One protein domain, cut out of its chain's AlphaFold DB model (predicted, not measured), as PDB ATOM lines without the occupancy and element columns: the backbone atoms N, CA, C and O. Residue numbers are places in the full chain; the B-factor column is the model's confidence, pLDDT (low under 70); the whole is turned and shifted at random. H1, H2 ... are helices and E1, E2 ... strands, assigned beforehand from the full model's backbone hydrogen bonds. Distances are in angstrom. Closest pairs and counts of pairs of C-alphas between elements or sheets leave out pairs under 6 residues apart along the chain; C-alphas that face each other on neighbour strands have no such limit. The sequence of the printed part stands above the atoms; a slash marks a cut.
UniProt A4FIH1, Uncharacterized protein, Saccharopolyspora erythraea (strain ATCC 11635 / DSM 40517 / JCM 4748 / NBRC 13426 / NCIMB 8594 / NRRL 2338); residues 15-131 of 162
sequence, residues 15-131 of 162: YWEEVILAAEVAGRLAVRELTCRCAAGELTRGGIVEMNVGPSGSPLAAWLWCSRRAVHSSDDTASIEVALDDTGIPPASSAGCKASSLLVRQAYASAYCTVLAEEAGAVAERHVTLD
ATOM      1  N   TYR A  15     -50.603  -4.426  49.650       84.62
ATOM      2  CA  TYR A  15     -49.258  -4.246  49.101       84.62
ATOM      3  C   TYR A  15     -48.603  -5.600  48.817       84.62
ATOM      4  O   TYR A  15     -48.097  -5.843  47.720       84.62
ATOM      5  N   TRP A  16     -48.669  -6.524  49.773       86.44
ATOM      6  CA  TRP A  16     -48.096  -7.851  49.603       86.44
ATOM      7  C   TRP A  16     -48.820  -8.694  48.558       86.44
ATOM      8  O   TRP A  16     -48.176  -9.502  47.888       86.44
ATOM      9  N   GLU A  17     -50.120  -8.486  48.346       87.25
ATOM     10  CA  GLU A  17     -50.836  -9.116  47.232       87.25
ATOM     11  C   GLU A  17     -50.238  -8.715  45.873       87.25
ATOM     12  O   GLU A  17     -49.995  -9.581  45.025       87.25
ATOM     13  N   GLU A  18     -49.929  -7.430  45.673       89.25
ATOM     14  CA  GLU A  18     -49.272  -6.943  44.455       89.25
ATOM     15  C   GLU A  18     -47.857  -7.515  44.303       89.25
ATOM     16  O   GLU A  18     -47.487  -7.969  43.215       89.25
ATOM     17  N   VAL A  19     -47.087  -7.573  45.393       90.50
ATOM     18  CA  VAL A  19     -45.738  -8.165  45.408       90.50
ATOM     19  C   VAL A  19     -45.779  -9.659  45.070       90.50
ATOM     20  O   VAL A  19     -44.984 -10.137  44.257       90.50
ATOM     21  N   ILE A  20     -46.734 -10.410  45.624       90.44
ATOM     22  CA  ILE A  20     -46.923 -11.833  45.317       90.44
ATOM     23  C   ILE A  20     -47.278 -12.014  43.838       90.44
ATOM     24  O   ILE A  20     -46.698 -12.877  43.173       90.44
ATOM     25  N   LEU A  21     -48.178 -11.191  43.290       91.44
ATOM     26  CA  LEU A  21     -48.525 -11.225  41.867       91.44
ATOM     27  C   LEU A  21     -47.317 -10.906  40.977       91.44
ATOM     28  O   LEU A  21     -47.094 -11.597  39.978       91.44
ATOM     29  N   ALA A  22     -46.514  -9.905  41.343       93.44
ATOM     30  CA  ALA A  22     -45.284  -9.560  40.638       93.44
ATOM     31  C   ALA A  22     -44.280 -10.724  40.660       93.44
ATOM     32  O   ALA A  22     -43.745 -11.093  39.609       93.44
ATOM     33  N   ALA A  23     -44.096 -11.372  41.813       93.56
ATOM     34  CA  ALA A  23     -43.246 -12.550  41.958       93.56
ATOM     35  C   ALA A  23     -43.730 -13.721  41.085       93.56
ATOM     36  O   ALA A  23     -42.931 -14.390  40.425       93.56
ATOM     37  N   GLU A  24     -45.043 -13.964  41.012       92.88
ATOM     38  CA  GLU A  24     -45.600 -14.989  40.125       92.88
ATOM     39  C   GLU A  24     -45.385 -14.665  38.640       92.88
ATOM     40  O   GLU A  24     -45.080 -15.557  37.841       92.88
ATOM     41  N   VAL A  25     -45.545 -13.397  38.243       96.00
ATOM     42  CA  VAL A  25     -45.265 -12.948  36.873       96.00
ATOM     43  C   VAL A  25     -43.788 -13.149  36.543       96.00
ATOM     44  O   VAL A  25     -43.488 -13.711  35.489       96.00
ATOM     45  N   ALA A  26     -42.881 -12.773  37.445       94.81
ATOM     46  CA  ALA A  26     -41.447 -12.996  37.286       94.81
ATOM     47  C   ALA A  26     -41.128 -14.490  37.105       94.81
ATOM     48  O   ALA A  26     -40.434 -14.863  36.157       94.81
ATOM     49  N   GLY A  27     -41.722 -15.359  37.932       93.69
ATOM     50  CA  GLY A  27     -41.614 -16.812  37.796       93.69
ATOM     51  C   GLY A  27     -42.078 -17.319  36.428       93.69
ATOM     52  O   GLY A  27     -41.363 -18.068  35.758       93.69
ATOM     53  N   ARG A  28     -43.251 -16.879  35.955       92.75
ATOM     54  CA  ARG A  28     -43.784 -17.265  34.634       92.75
ATOM     55  C   ARG A  28     -42.908 -16.773  33.479       92.75
ATOM     56  O   ARG A  28     -42.721 -17.507  32.508       92.75
ATOM     57  N   LEU A  29     -42.356 -15.563  33.575       93.88
ATOM     58  CA  LEU A  29     -41.439 -15.016  32.573       93.88
ATOM     59  C   LEU A  29     -40.122 -15.796  32.526       93.88
ATOM     60  O   LEU A  29     -39.675 -16.143  31.434       93.88
ATOM     61  N   ALA A  30     -39.551 -16.146  33.683       93.25
ATOM     62  CA  ALA A  30     -38.344 -16.967  33.765       93.25
ATOM     63  C   ALA A  30     -38.550 -18.351  33.126       93.25
ATOM     64  O   ALA A  30     -37.730 -18.799  32.322       93.25
ATOM     65  N   VAL A  31     -39.688 -18.998  33.408       91.75
ATOM     66  CA  VAL A  31     -40.082 -20.267  32.774       91.75
ATOM     67  C   VAL A  31     -40.210 -20.121  31.262       91.75
ATOM     68  O   VAL A  31     -39.691 -20.950  30.510       91.75
ATOM     69  N   ARG A  32     -40.897 -19.074  30.792       90.81
ATOM     70  CA  ARG A  32     -41.072 -18.824  29.359       90.81
ATOM     71  C   ARG A  32     -39.722 -18.651  28.670       90.81
ATOM     72  O   ARG A  32     -39.476 -19.292  27.654       90.81
ATOM     73  N   GLU A  33     -38.841 -17.837  29.238       92.50
ATOM     74  CA  GLU A  33     -37.526 -17.582  28.658       92.50
ATOM     75  C   GLU A  33     -36.679 -18.857  28.590       92.50
ATOM     76  O   GLU A  33     -36.123 -19.182  27.538       92.50
ATOM     77  N   LEU A  34     -36.645 -19.635  29.676       90.06
ATOM     78  CA  LEU A  34     -35.918 -20.902  29.723       90.06
ATOM     79  C   LEU A  34     -36.455 -21.899  28.685       90.06
ATOM     80  O   LEU A  34     -35.695 -22.483  27.916       90.06
ATOM     81  N   THR A  35     -37.776 -22.079  28.624       86.75
ATOM     82  CA  THR A  35     -38.414 -23.055  27.724       86.75
ATOM     83  C   THR A  35     -38.343 -22.680  26.243       86.75
ATOM     84  O   THR A  35     -38.477 -23.577  25.399       86.75
ATOM     85  N   CYS A  36     -38.141 -21.396  25.929       87.69
ATOM     86  CA  CYS A  36     -37.867 -20.897  24.581       87.69
ATOM     87  C   CYS A  36     -36.411 -21.119  24.149       87.69
ATOM     88  O   CYS A  36     -36.169 -21.316  22.960       87.69
ATOM     89  N   ARG A  37     -35.454 -21.079  25.083       89.19
ATOM     90  CA  ARG A  37     -34.017 -21.201  24.781       89.19
ATOM     91  C   ARG A  37     -33.499 -22.638  24.818       89.19
ATOM     92  O   ARG A  37     -32.587 -22.955  24.064       89.19
ATOM     93  N   CYS A  38     -34.059 -23.487  25.677       84.19
ATOM     94  CA  CYS A  38     -33.577 -24.853  25.871       84.19
ATOM     95  C   CYS A  38     -34.276 -25.867  24.959       84.19
ATOM     96  O   CYS A  38     -35.501 -25.862  24.788       84.19
ATOM     97  N   ALA A  39     -33.492 -26.806  24.432       83.38
ATOM     98  CA  ALA A  39     -33.998 -27.984  23.749       83.38
ATOM     99  C   ALA A  39     -34.650 -28.963  24.742       83.38
ATOM    100  O   ALA A  39     -34.307 -29.023  25.923       83.38
ATOM    101  N   ALA A  40     -35.578 -29.792  24.256       78.94
ATOM    102  CA  ALA A  40     -36.342 -30.718  25.100       78.94
ATOM    103  C   ALA A  40     -35.465 -31.696  25.909       78.94
ATOM    104  O   ALA A  40     -35.831 -32.039  27.030       78.94
ATOM    105  N   GLY A  41     -34.323 -32.128  25.362       75.56
ATOM    106  CA  GLY A  41     -33.377 -33.019  26.049       75.56
ATOM    107  C   GLY A  41     -32.488 -32.324  27.087       75.56
ATOM    108  O   GLY A  41     -31.891 -32.984  27.925       75.56
ATOM    109  N   GLU A  42     -32.401 -30.993  27.075       79.00
ATOM    110  CA  GLU A  42     -31.683 -30.245  28.119       79.00
ATOM    111  C   GLU A  42     -32.534 -30.095  29.383       79.00
ATOM    112  O   GLU A  42     -32.006 -29.934  30.480       79.00
ATOM    113  N   LEU A  43     -33.857 -30.189  29.225       81.19
ATOM    114  CA  LEU A  43     -34.842 -30.105  30.299       81.19
ATOM    115  C   LEU A  43     -35.091 -31.453  30.998       81.19
ATOM    116  O   LEU A  43     -35.772 -31.482  32.024       81.19
ATOM    117  N   THR A  44     -34.547 -32.556  30.480       76.81
ATOM    118  CA  THR A  44     -34.602 -33.882  31.113       76.81
ATOM    119  C   THR A  44     -33.416 -34.071  32.052       76.81
ATOM    120  O   THR A  44     -32.436 -34.727  31.702       76.81
ATOM    121  N   ARG A  45     -33.479 -33.449  33.231       72.56
ATOM    122  CA  ARG A  45     -32.523 -33.669  34.322       72.56
ATOM    123  C   ARG A  45     -33.277 -33.965  35.612       72.56
ATOM    124  O   ARG A  45     -34.190 -33.208  35.950       72.56
ATOM    125  N   GLY A  46     -32.889 -35.048  36.279       74.88
ATOM    126  CA  GLY A  46     -33.262 -35.351  37.655       74.88
ATOM    127  C   GLY A  46     -32.396 -34.588  38.659       74.88
ATOM    128  O   GLY A  46     -31.427 -33.907  38.291       74.88
ATOM    129  N   GLY A  47     -32.798 -34.661  39.922       81.19
ATOM    130  CA  GLY A  47     -32.081 -34.075  41.046       81.19
ATOM    131  C   GLY A  47     -32.989 -33.309  42.000       81.19
ATOM    132  O   GLY A  47     -34.221 -33.327  41.901       81.19
ATOM    133  N   ILE A  48     -32.344 -32.611  42.929       82.56
ATOM    134  CA  ILE A  48     -32.986 -31.862  44.004       82.56
ATOM    135  C   ILE A  48     -32.452 -30.433  43.985       82.56
ATOM    136  O   ILE A  48     -31.242 -30.188  43.954       82.56
ATOM    137  N   VAL A  49     -33.367 -29.473  43.993       81.81
ATOM    138  CA  VAL A  49     -33.061 -28.056  44.170       81.81
ATOM    139  C   VAL A  49     -33.815 -27.546  45.381       81.81
ATOM    140  O   VAL A  49     -35.028 -27.696  45.461       81.81
ATOM    141  N   GLU A  50     -33.106 -26.885  46.281       86.62
ATOM    142  CA  GLU A  50     -33.677 -26.261  47.467       86.62
ATOM    143  C   GLU A  50     -33.499 -24.745  47.371       86.62
ATOM    144  O   GLU A  50     -32.398 -24.239  47.120       86.62
ATOM    145  N   MET A  51     -34.595 -24.011  47.550       87.81
ATOM    146  CA  MET A  51     -34.571 -22.559  47.731       87.81
ATOM    147  C   MET A  51     -34.800 -22.252  49.205       87.81
ATOM    148  O   MET A  51     -35.893 -22.488  49.709       87.81
ATOM    149  N   ASN A  52     -33.794 -21.701  49.875       88.19
ATOM    150  CA  ASN A  52     -33.870 -21.299  51.273       88.19
ATOM    151  C   ASN A  52     -34.132 -19.797  51.358       88.19
ATOM    152  O   ASN A  52     -33.368 -19.001  50.822       88.19
ATOM    153  N   VAL A  53     -35.198 -19.405  52.046       85.19
ATOM    154  CA  VAL A  53     -35.562 -18.008  52.287       85.19
ATOM    155  C   VAL A  53     -35.422 -17.712  53.776       85.19
ATOM    156  O   VAL A  53     -36.075 -18.345  54.608       85.19
ATOM    157  N   GLY A  54     -34.554 -16.761  54.113       83.75
ATOM    158  CA  GLY A  54     -34.221 -16.375  55.485       83.75
ATOM    159  C   GLY A  54     -34.005 -14.865  55.640       83.75
ATOM    160  O   GLY A  54     -34.209 -14.120  54.685       83.75
ATOM    161  N   PRO A  55     -33.591 -14.378  56.822       76.25
ATOM    162  CA  PRO A  55     -33.257 -15.146  58.023       76.25
ATOM    163  C   PRO A  55     -34.490 -15.712  58.740       76.25
ATOM    164  O   PRO A  55     -35.635 -15.384  58.414       76.25
ATOM    165  N   SER A  56     -34.246 -16.557  59.739       66.31
ATOM    166  CA  SER A  56     -35.293 -17.054  60.623       66.31
ATOM    167  C   SER A  56     -36.008 -15.921  61.352       66.31
ATOM    168  O   SER A  56     -35.405 -14.931  61.766       66.31
ATOM    169  N   GLY A  57     -37.332 -16.034  61.452       68.56
ATOM    170  CA  GLY A  57     -38.178 -14.973  62.000       68.56
ATOM    171  C   GLY A  57     -38.511 -13.842  61.020       68.56
ATOM    172  O   GLY A  57     -39.236 -12.927  61.409       68.56
ATOM    173  N   SER A  58     -38.060 -13.895  59.756       78.81
ATOM    174  CA  SER A  58     -38.587 -12.969  58.748       78.81
ATOM    175  C   SER A  58     -40.082 -13.245  58.513       78.81
ATOM    176  O   SER A  58     -40.492 -14.414  58.433       78.81
ATOM    177  N   PRO A  59     -40.917 -12.202  58.362       80.12
ATOM    178  CA  PRO A  59     -42.331 -12.389  58.054       80.12
ATOM    179  C   PRO A  59     -42.581 -13.155  56.755       80.12
ATOM    180  O   PRO A  59     -43.586 -13.852  56.625       80.12
ATOM    181  N   LEU A  60     -41.641 -13.072  55.811       85.06
ATOM    182  CA  LEU A  60     -41.686 -13.829  54.571       85.06
ATOM    183  C   LEU A  60     -41.497 -15.334  54.813       85.06
ATOM    184  O   LEU A  60     -42.274 -16.129  54.289       85.06
ATOM    185  N   ALA A  61     -40.516 -15.739  55.626       83.38
ATOM    186  CA  ALA A  61     -40.304 -17.150  55.963       83.38
ATOM    187  C   ALA A  61     -41.518 -17.730  56.713       83.38
ATOM    188  O   ALA A  61     -42.039 -18.787  56.354       83.38
ATOM    189  N   ALA A  62     -42.039 -16.968  57.679       80.81
ATOM    190  CA  ALA A  62     -43.283 -17.252  58.388       80.81
ATOM    191  C   ALA A  62     -44.474 -17.470  57.438       80.81
ATOM    192  O   ALA A  62     -45.183 -18.477  57.527       80.81
ATOM    193  N   TRP A  63     -44.681 -16.547  56.499       85.62
ATOM    194  CA  TRP A  63     -45.762 -16.638  55.526       85.62
ATOM    195  C   TRP A  63     -45.599 -17.826  54.572       85.62
ATOM    196  O   TRP A  63     -46.579 -18.523  54.291       85.62
ATOM    197  N   LEU A  64     -44.381 -18.108  54.102       86.44
ATOM    198  CA  LEU A  64     -44.096 -19.263  53.244       86.44
ATOM    199  C   LEU A  64     -44.459 -20.588  53.937       86.44
ATOM    200  O   LEU A  64     -45.015 -21.482  53.294       86.44
ATOM    201  N   TRP A  65     -44.237 -20.698  55.250       83.19
ATOM    202  CA  TRP A  65     -44.688 -21.846  56.042       83.19
ATOM    203  C   TRP A  65     -46.208 -21.881  56.217       83.19
ATOM    204  O   TRP A  65     -46.836 -22.903  55.932       83.19
ATOM    205  N   CYS A  66     -46.819 -20.773  56.650       81.56
ATOM    206  CA  CYS A  66     -48.266 -20.693  56.879       81.56
ATOM    207  C   CYS A  66     -49.071 -21.012  55.609       81.56
ATOM    208  O   CYS A  66     -50.089 -21.703  55.664       81.56
ATOM    209  N   SER A  67     -48.594 -20.542  54.455       80.19
ATOM    210  CA  SER A  67     -49.204 -20.776  53.142       80.19
ATOM    211  C   SER A  67     -48.883 -22.153  52.550       80.19
ATOM    212  O   SER A  67     -49.346 -22.464  51.452       80.19
ATOM    213  N   ARG A  68     -48.118 -22.993  53.267       81.19
ATOM    214  CA  ARG A  68     -47.640 -24.314  52.820       81.19
ATOM    215  C   ARG A  68     -46.875 -24.265  51.493       81.19
ATOM    216  O   ARG A  68     -46.896 -25.226  50.729       81.19
ATOM    217  N   ARG A  69     -46.215 -23.139  51.216       81.56
ATOM    218  CA  ARG A  69     -45.351 -22.947  50.042       81.56
ATOM    219  C   ARG A  69     -43.915 -23.395  50.302       81.56
ATOM    220  O   ARG A  69     -43.194 -23.651  49.344       81.56
ATOM    221  N   ALA A  70     -43.528 -23.514  51.570       83.50
ATOM    222  CA  ALA A  70     -42.233 -24.010  52.010       83.50
ATOM    223  C   ALA A  70     -42.378 -24.982  53.187       83.50
ATOM    224  O   ALA A  70     -43.349 -24.927  53.947       83.50
ATOM    225  N   VAL A  71     -41.372 -25.833  53.361       82.00
ATOM    226  CA  VAL A  71     -41.149 -26.614  54.577       82.00
ATOM    227  C   VAL A  71     -40.168 -25.887  55.496       82.00
ATOM    228  O   VAL A  71     -39.452 -24.966  55.097       82.00
ATOM    229  N   HIS A  72     -40.169 -26.281  56.762       73.31
ATOM    230  CA  HIS A  72     -39.238 -25.754  57.746       73.31
ATOM    231  C   HIS A  72     -37.865 -26.418  57.574       73.31
ATOM    232  O   HIS A  72     -37.778 -27.645  57.591       73.31
ATOM    233  N   SER A  73     -36.810 -25.617  57.415       73.56
ATOM    234  CA  SER A  73     -35.419 -26.093  57.387       73.56
ATOM    235  C   SER A  73     -34.837 -26.219  58.801       73.56
ATOM    236  O   SER A  73     -35.368 -25.636  59.745       73.56
ATOM    237  N   SER A  74     -33.738 -26.958  58.975       67.50
ATOM    238  CA  SER A  74     -33.000 -27.032  60.249       67.50
ATOM    239  C   SER A  74     -32.417 -25.691  60.695       67.50
ATOM    240  O   SER A  74     -32.188 -25.498  61.885       67.50
ATOM    241  N   ASP A  75     -32.212 -24.775  59.748       68.25
ATOM    242  CA  ASP A  75     -31.604 -23.460  59.981       68.25
ATOM    243  C   ASP A  75     -32.670 -22.372  60.215       68.25
ATOM    244  O   ASP A  75     -32.414 -21.180  60.045       68.25
ATOM    245  N   ASP A  76     -33.895 -22.793  60.557       67.94
ATOM    246  CA  ASP A  76     -35.083 -21.952  60.744       67.94
ATOM    247  C   ASP A  76     -35.412 -21.056  59.517       67.94
ATOM    248  O   ASP A  76     -36.074 -20.022  59.635       67.94
ATOM    249  N   THR A  77     -34.978 -21.451  58.315       75.31
ATOM    250  CA  THR A  77     -35.356 -20.833  57.030       75.31
ATOM    251  C   THR A  77     -36.554 -21.541  56.389       75.31
ATOM    252  O   THR A  77     -36.868 -22.701  56.683       75.31
ATOM    253  N   ALA A  78     -37.243 -20.844  55.485       77.38
ATOM    254  CA  ALA A  78     -38.258 -21.444  54.630       77.38
ATOM    255  C   ALA A  78     -37.601 -22.124  53.428       77.38
ATOM    256  O   ALA A  78     -37.020 -21.444  52.587       77.38
ATOM    257  N   SER A  79     -37.703 -23.453  53.344       82.00
ATOM    258  CA  SER A  79     -37.146 -24.240  52.243       82.00
ATOM    259  C   SER A  79     -38.232 -24.647  51.249       82.00
ATOM    260  O   SER A  79     -39.235 -25.264  51.614       82.00
ATOM    261  N   ILE A  80     -38.049 -24.292  49.980       83.38
ATOM    262  CA  ILE A  80     -38.865 -24.781  48.870       83.38
ATOM    263  C   ILE A  80     -38.067 -25.859  48.152       83.38
ATOM    264  O   ILE A  80     -37.139 -25.562  47.395       83.38
ATOM    265  N   GLU A  81     -38.452 -27.110  48.384       81.56
ATOM    266  CA  GLU A  81     -37.872 -28.257  47.703       81.56
ATOM    267  C   GLU A  81     -38.519 -28.441  46.326       81.56
ATOM    268  O   GLU A  81     -39.737 -28.587  46.165       81.56
ATOM    269  N   VAL A  82     -37.676 -28.457  45.304       77.62
ATOM    270  CA  VAL A  82     -38.018 -28.840  43.946       77.62
ATOM    271  C   VAL A  82     -37.236 -30.105  43.632       77.62
ATOM    272  O   VAL A  82     -36.083 -30.048  43.218       77.62
ATOM    273  N   ALA A  83     -37.882 -31.249  43.822       74.69
ATOM    274  CA  ALA A  83     -37.339 -32.548  43.454       74.69
ATOM    275  C   ALA A  83     -38.036 -33.094  42.205       74.69
ATOM    276  O   ALA A  83     -39.249 -32.907  42.007       74.69
ATOM    277  N   LEU A  84     -37.256 -33.771  41.369       72.06
ATOM    278  CA  LEU A  84     -37.755 -34.649  40.322       72.06
ATOM    279  C   LEU A  84     -36.959 -35.950  40.395       72.06
ATOM    280  O   LEU A  84     -35.735 -35.938  40.270       72.06
ATOM    281  N   ASP A  85     -37.666 -37.050  40.633       65.12
ATOM    282  CA  ASP A  85     -37.086 -38.380  40.667       65.12
ATOM    283  C   ASP A  85     -36.655 -38.823  39.264       65.12
ATOM    284  O   ASP A  85     -37.295 -38.541  38.249       65.12
ATOM    285  N   ASP A  86     -35.535 -39.540  39.203       59.16
ATOM    286  CA  ASP A  86     -34.895 -39.955  37.949       59.16
ATOM    287  C   ASP A  86     -35.683 -41.068  37.213       59.16
ATOM    288  O   ASP A  86     -35.291 -41.569  36.154       59.16
ATOM    289  N   THR A  87     -36.834 -41.484  37.755       55.78
ATOM    290  CA  THR A  87     -37.682 -42.527  37.178       55.78
ATOM    291  C   THR A  87     -38.463 -42.018  35.975       55.78
ATOM    292  O   THR A  87     -39.620 -41.618  36.059       55.78
ATOM    293  N   GLY A  88     -37.832 -42.129  34.807       54.38
ATOM    294  CA  GLY A  88     -38.521 -42.086  33.524       54.38
ATOM    295  C   GLY A  88     -38.986 -40.696  33.114       54.38
ATOM    296  O   GLY A  88     -40.086 -40.582  32.583       54.38
ATOM    297  N   ILE A  89     -38.154 -39.667  33.321       62.31
ATOM    298  CA  ILE A  89     -38.416 -38.305  32.840       62.31
ATOM    299  C   ILE A  89     -38.541 -38.356  31.307       62.31
ATOM    300  O   ILE A  89     -37.533 -38.519  30.610       62.31
ATOM    301  N   PRO A  90     -39.759 -38.252  30.740       62.59
ATOM    302  CA  PRO A  90     -39.911 -38.267  29.299       62.59
ATOM    303  C   PRO A  90     -39.280 -36.991  28.725       62.59
ATOM    304  O   PRO A  90     -39.236 -35.965  29.413       62.59
ATOM    305  N   PRO A  91     -38.821 -37.005  27.461       64.94
ATOM    306  CA  PRO A  91     -38.362 -35.789  26.802       64.94
ATOM    307  C   PRO A  91     -39.403 -34.685  26.976       64.94
ATOM    308  O   PRO A  91     -40.600 -34.926  26.808       64.94
ATOM    309  N   ALA A  92     -38.947 -33.474  27.306       73.81
ATOM    310  CA  ALA A  92     -39.799 -32.308  27.521       73.81
ATOM    311  C   ALA A  92     -40.359 -31.765  26.186       73.81
ATOM    312  O   ALA A  92     -40.136 -30.619  25.795       73.81
ATOM    313  N   SER A  93     -41.029 -32.640  25.436       73.19
ATOM    314  CA  SER A  93     -41.514 -32.456  24.067       73.19
ATOM    315  C   SER A  93     -42.902 -31.821  24.012       73.19
ATOM    316  O   SER A  93     -43.284 -31.277  22.980       73.19
ATOM    317  N   SER A  94     -43.639 -31.839  25.125       77.88
ATOM    318  CA  SER A  94     -44.921 -31.153  25.296       77.88
ATOM    319  C   SER A  94     -44.830 -30.062  26.365       77.88
ATOM    320  O   SER A  94     -43.941 -30.086  27.217       77.88
ATOM    321  N   ALA A  95     -45.774 -29.116  26.355       74.50
ATOM    322  CA  ALA A  95     -45.847 -28.062  27.370       74.50
ATOM    323  C   ALA A  95     -45.983 -28.629  28.796       74.50
ATOM    324  O   ALA A  95     -45.317 -28.146  29.707       74.50
ATOM    325  N   GLY A  96     -46.776 -29.694  28.973       72.88
ATOM    326  CA  GLY A  96     -46.913 -30.384  30.258       72.88
ATOM    327  C   GLY A  96     -45.602 -31.023  30.721       72.88
ATOM    328  O   GLY A  96     -45.193 -30.828  31.858       72.88
ATOM    329  N   CYS A  97     -44.877 -31.702  29.824       75.56
ATOM    330  CA  CYS A  97     -43.579 -32.299  30.159       75.56
ATOM    331  C   CYS A  97     -42.506 -31.238  30.460       75.56
ATOM    332  O   CYS A  97     -41.681 -31.442  31.346       75.56
ATOM    333  N   LYS A  98     -42.528 -30.090  29.766       77.88
ATOM    334  CA  LYS A  98     -41.662 -28.944  30.092       77.88
ATOM    335  C   LYS A  98     -41.974 -28.383  31.475       77.88
ATOM    336  O   LYS A  98     -41.045 -28.132  32.228       77.88
ATOM    337  N   ALA A  99     -43.250 -28.228  31.826       77.69
ATOM    338  CA  ALA A  99     -43.649 -27.724  33.140       77.69
ATOM    339  C   ALA A  99     -43.189 -28.633  34.294       77.69
ATOM    340  O   ALA A  99     -42.856 -28.134  35.366       77.69
ATOM    341  N   SER A 100     -43.111 -29.948  34.063       76.69
ATOM    342  CA  SER A 100     -42.605 -30.913  35.048       76.69
ATOM    343  C   SER A 100     -41.078 -30.944  35.177       76.69
ATOM    344  O   SER A 100     -40.574 -31.558  36.113       76.69
ATOM    345  N   SER A 101     -40.332 -30.299  34.272       84.56
ATOM    346  CA  SER A 101     -38.865 -30.278  34.307       84.56
ATOM    347  C   SER A 101     -38.341 -29.639  35.595       84.56
ATOM    348  O   SER A 101     -38.776 -28.550  35.979       84.56
ATOM    349  N   LEU A 102     -37.340 -30.280  36.211       85.56
ATOM    350  CA  LEU A 102     -36.631 -29.758  37.381       85.56
ATOM    351  C   LEU A 102     -36.109 -28.337  37.138       85.56
ATOM    352  O   LEU A 102     -36.340 -27.452  37.954       85.56
ATOM    353  N   LEU A 103     -35.473 -28.100  35.986       86.56
ATOM    354  CA  LEU A 103     -34.912 -26.793  35.629       86.56
ATOM    355  C   LEU A 103     -35.996 -25.724  35.457       86.56
ATOM    356  O   LEU A 103     -35.789 -24.565  35.810       86.56
ATOM    357  N   VAL A 104     -37.165 -26.105  34.937       87.56
ATOM    358  CA  VAL A 104     -38.305 -25.192  34.774       87.56
ATOM    359  C   VAL A 104     -38.907 -24.828  36.126       87.56
ATOM    360  O   VAL A 104     -39.097 -23.646  36.415       87.56
ATOM    361  N   ARG A 105     -39.150 -25.821  36.986       87.94
ATOM    362  CA  ARG A 105     -39.651 -25.593  38.347       87.94
ATOM    363  C   ARG A 105     -38.646 -24.797  39.189       87.94
ATOM    364  O   ARG A 105     -39.051 -23.893  39.914       87.94
ATOM    365  N   GLN A 106     -37.351 -25.061  39.029       90.12
ATOM    366  CA  GLN A 106     -36.273 -24.275  39.625       90.12
ATOM    367  C   GLN A 106     -36.304 -22.823  39.142       90.12
ATOM    368  O   GLN A 106     -36.252 -21.920  39.968       90.12
ATOM    369  N   ALA A 107     -36.372 -22.575  37.830       91.25
ATOM    370  CA  ALA A 107     -36.368 -21.215  37.293       91.25
ATOM    371  C   ALA A 107     -37.555 -20.398  37.815       91.25
ATOM    372  O   ALA A 107     -37.385 -19.233  38.176       91.25
ATOM    373  N   TYR A 108     -38.729 -21.030  37.919       91.62
ATOM    374  CA  TYR A 108     -39.882 -20.432  38.580       91.62
ATOM    375  C   TYR A 108     -39.576 -20.100  40.045       91.62
ATOM    376  O   TYR A 108     -39.717 -18.949  40.450       91.62
ATOM    377  N   ALA A 109     -39.142 -21.094  40.830       90.12
ATOM    378  CA  ALA A 109     -38.914 -20.944  42.265       90.12
ATOM    379  C   ALA A 109     -37.839 -19.893  42.576       90.12
ATOM    380  O   ALA A 109     -38.037 -19.079  43.472       90.12
ATOM    381  N   SER A 110     -36.743 -19.859  41.812       91.56
ATOM    382  CA  SER A 110     -35.688 -18.855  41.964       91.56
ATOM    383  C   SER A 110     -36.214 -17.445  41.703       91.56
ATOM    384  O   SER A 110     -36.086 -16.598  42.576       91.56
ATOM    385  N   ALA A 111     -36.859 -17.193  40.558       93.00
ATOM    386  CA  ALA A 111     -37.373 -15.857  40.245       93.00
ATOM    387  C   ALA A 111     -38.461 -15.403  41.233       93.00
ATOM    388  O   ALA A 111     -38.456 -14.257  41.673       93.00
ATOM    389  N   TYR A 112     -39.356 -16.315  41.621       93.06
ATOM    390  CA  TYR A 112     -40.393 -16.055  42.615       93.06
ATOM    391  C   TYR A 112     -39.794 -15.676  43.979       93.06
ATOM    392  O   TYR A 112     -40.148 -14.644  44.543       93.06
ATOM    393  N   CYS A 113     -38.858 -16.479  44.496       91.06
ATOM    394  CA  CYS A 113     -38.257 -16.234  45.808       91.06
ATOM    395  C   CYS A 113     -37.366 -14.994  45.821       91.06
ATOM    396  O   CYS A 113     -37.330 -14.316  46.839       91.06
ATOM    397  N   THR A 114     -36.668 -14.684  44.724       93.06
ATOM    398  CA  THR A 114     -35.840 -13.475  44.632       93.06
ATOM    399  C   THR A 114     -36.687 -12.215  44.771       93.06
ATOM    400  O   THR A 114     -36.365 -11.397  45.620       93.06
ATOM    401  N   VAL A 115     -37.798 -12.094  44.032       93.44
ATOM    402  CA  VAL A 115     -38.682 -10.916  44.140       93.44
ATOM    403  C   VAL A 115     -39.227 -10.770  45.558       93.44
ATOM    404  O   VAL A 115     -39.160  -9.693  46.140       93.44
ATOM    405  N   LEU A 116     -39.729 -11.863  46.144       91.38
ATOM    406  CA  LEU A 116     -40.245 -11.815  47.511       91.38
ATOM    407  C   LEU A 116     -39.159 -11.435  48.522       91.38
ATOM    408  O   LEU A 116     -39.421 -10.650  49.429       91.38
ATOM    409  N   ALA A 117     -37.956 -11.995  48.381       90.06
ATOM    410  CA  ALA A 117     -36.862 -11.737  49.302       90.06
ATOM    411  C   ALA A 117     -36.358 -10.294  49.202       90.06
ATOM    412  O   ALA A 117     -36.161  -9.663  50.235       90.06
ATOM    413  N   GLU A 118     -36.216  -9.756  47.990       91.69
ATOM    414  CA  GLU A 118     -35.824  -8.361  47.765       91.69
ATOM    415  C   GLU A 118     -36.814  -7.392  48.423       91.69
ATOM    416  O   GLU A 118     -36.400  -6.537  49.206       91.69
ATOM    417  N   GLU A 119     -38.115  -7.583  48.198       91.19
ATOM    418  CA  GLU A 119     -39.165  -6.740  48.787       91.19
ATOM    419  C   GLU A 119     -39.262  -6.882  50.313       91.19
ATOM    420  O   GLU A 119     -39.557  -5.923  51.025       91.19
ATOM    421  N   ALA A 120     -38.972  -8.069  50.849       86.62
ATOM    422  CA  ALA A 120     -38.990  -8.322  52.288       86.62
ATOM    423  C   ALA A 120     -37.700  -7.894  53.012       86.62
ATOM    424  O   ALA A 120     -37.623  -8.048  54.234       86.62
ATOM    425  N   GLY A 121     -36.667  -7.433  52.293       85.81
ATOM    426  CA  GLY A 121     -35.326  -7.245  52.863       85.81
ATOM    427  C   GLY A 121     -34.716  -8.550  53.402       85.81
ATOM    428  O   GLY A 121     -33.935  -8.538  54.353       85.81
ATOM    429  N   ALA A 122     -35.124  -9.676  52.825       88.06
ATOM    430  CA  ALA A 122     -34.721 -11.032  53.164       88.06
ATOM    431  C   ALA A 122     -33.649 -11.550  52.187       88.06
ATOM    432  O   ALA A 122     -33.302 -10.913  51.192       88.06
ATOM    433  N   VAL A 123     -33.116 -12.737  52.471       86.94
ATOM    434  CA  VAL A 123     -32.133 -13.425  51.630       86.94
ATOM    435  C   VAL A 123     -32.765 -14.691  51.058       86.94
ATOM    436  O   VAL A 123     -33.341 -15.487  51.800       86.94
ATOM    437  N   ALA A 124     -32.636 -14.881  49.743       86.25
ATOM    438  CA  ALA A 124     -32.965 -16.126  49.058       86.25
ATOM    439  C   ALA A 124     -31.677 -16.813  48.585       86.25
ATOM    440  O   ALA A 124     -30.984 -16.316  47.696       86.25
ATOM    441  N   GLU A 125     -31.370 -17.970  49.160       86.62
ATOM    442  CA  GLU A 125     -30.223 -18.795  48.798       86.62
ATOM    443  C   GLU A 125     -30.668 -20.046  48.047       86.62
ATOM    444  O   GLU A 125     -31.732 -20.612  48.297       86.62
ATOM    445  N   ARG A 126     -29.836 -20.494  47.107       85.75
ATOM    446  CA  ARG A 126     -30.134 -21.637  46.248       85.75
ATOM    447  C   ARG A 126     -29.093 -22.729  46.429       85.75
ATOM    448  O   ARG A 126     -27.927 -22.516  46.096       85.75
ATOM    449  N   HIS A 127     -29.550 -23.915  46.803       81.81
ATOM    450  CA  HIS A 127     -28.745 -25.128  46.873       81.81
ATOM    451  C   HIS A 127     -29.187 -26.102  45.782       81.81
ATOM    452  O   HIS A 127     -30.375 -26.310  45.545       81.81
ATOM    453  N   VAL A 128     -28.218 -26.644  45.044       79.06
ATOM    454  CA  VAL A 128     -28.478 -27.486  43.876       79.06
ATOM    455  C   VAL A 128     -27.683 -28.774  44.010       79.06
ATOM    456  O   VAL A 128     -26.453 -28.744  44.005       79.06
ATOM    457  N   THR A 129     -28.397 -29.894  44.018       79.38
ATOM    458  CA  THR A 129     -27.840 -31.242  43.937       79.38
ATOM    459  C   THR A 129     -28.361 -31.877  42.653       79.38
ATOM    460  O   THR A 129     -29.490 -32.361  42.598       79.38
ATOM    461  N   LEU A 130     -27.567 -31.807  41.581       73.94
ATOM    462  CA  LEU A 130     -27.925 -32.429  40.304       73.94
ATOM    463  C   LEU A 130     -27.440 -33.871  40.264       73.94
ATOM    464  O   LEU A 130     -26.288 -34.146  40.612       73.94
ATOM    465  N   ASP A 131     -28.283 -34.750  39.734       69.00
ATOM    466  CA  ASP A 131     -27.833 -36.073  39.335       69.00
ATOM    467  C   ASP A 131     -26.830 -35.944  38.175       69.00
ATOM    468  O   ASP A 131     -26.955 -35.052  37.319       69.00
TER     469      ASP A 131
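What this domain is: This is residues 15 to 131 of the 162 residues of an uncharacterized protein of Saccharopolyspora erythraea (strain ATCC 11635 / DSM 40517 / JCM 4748 / NBRC 13426 / NCIMB 8594 / NRRL 2338) (UniProt A4FIH1). A three-stranded antiparallel sheet has the long helix H4 packed over one face, along its strands, and the longer helix H1 packs on the side of H4 away from the sheet; the other face of the sheet is bare. Short H2 sits near one end of H4, on the same face of the sheet, and short H3 near the other. The printed part has 117 residues, with four named helices and three named strands in the order H1 E1 H2 E2 H3 H4 E3; the sheet's order is E2 E1 E3, and the class is mixed, helices and strands. The whole is compact, with a radius of gyration of the C-alphas of 14.5 A and spans of 41 by 30 by 19 A.

How they stand to each other: H1, residues 15 to 37, touches H4, residues 102 to 119, the closest C-alphas being those of Gly 27 and Tyr 108, 4.1 A apart. They run opposite ways at a shallow tilt of 32 degrees, only just short of steep. E1, residues 47 to 54, is the inner strand. It is antiparallel to E2, residues 78 to 84, with N 51 and O 80 within hydrogen-bond range at 3.0 A, and to E3, residues 123 to 130, with N 50 and O 127 at 2.9 A. H4 is on the sheet at a height of 8.6 A, over E1, and runs along the strands, at 5 degrees to E1 on the local plane. E2, H3 and H4, E3 form a split strand-helix-strand unit, two strands running the same way with E1 between them, and its crossover is right-handed; H3 is residues 95 to 99. H2, residues 59 to 66, is on the same face as H4, over none of the strands; the C-alphas of Ala 61 and Ala 78, the closest of H2 and E2, are 4.9 A apart. H3 is close to but not clearly touching H1, with the C-alphas of Thr 35 and Lys 98 closest at 7.1 A. In H1, H2, H3 and H4 every O i to N i+4 pair is within hydrogen-bond range.

Where its parts are: H1 begins at C-alpha 15, (-49.258, -4.246, 49.101), and is 33.3 A long. E1 is 22.9 A long, E2 19.5 A, H4 25.8 A and E3 22.5 A. E3 ends at C-alpha 130, (-27.925, -32.429, 40.304).

The domain as a whole: The C-alphas of Tyr 15 and Gly 88, the two farthest apart, are 42.3 A apart. The printed part has no cut. The link from H2 to E2 is long, 11 residues. The mean pLDDT of the printed part is 82.3; residues 56 to 57, 74 to 76, 85 to 91 and 131 are under 70.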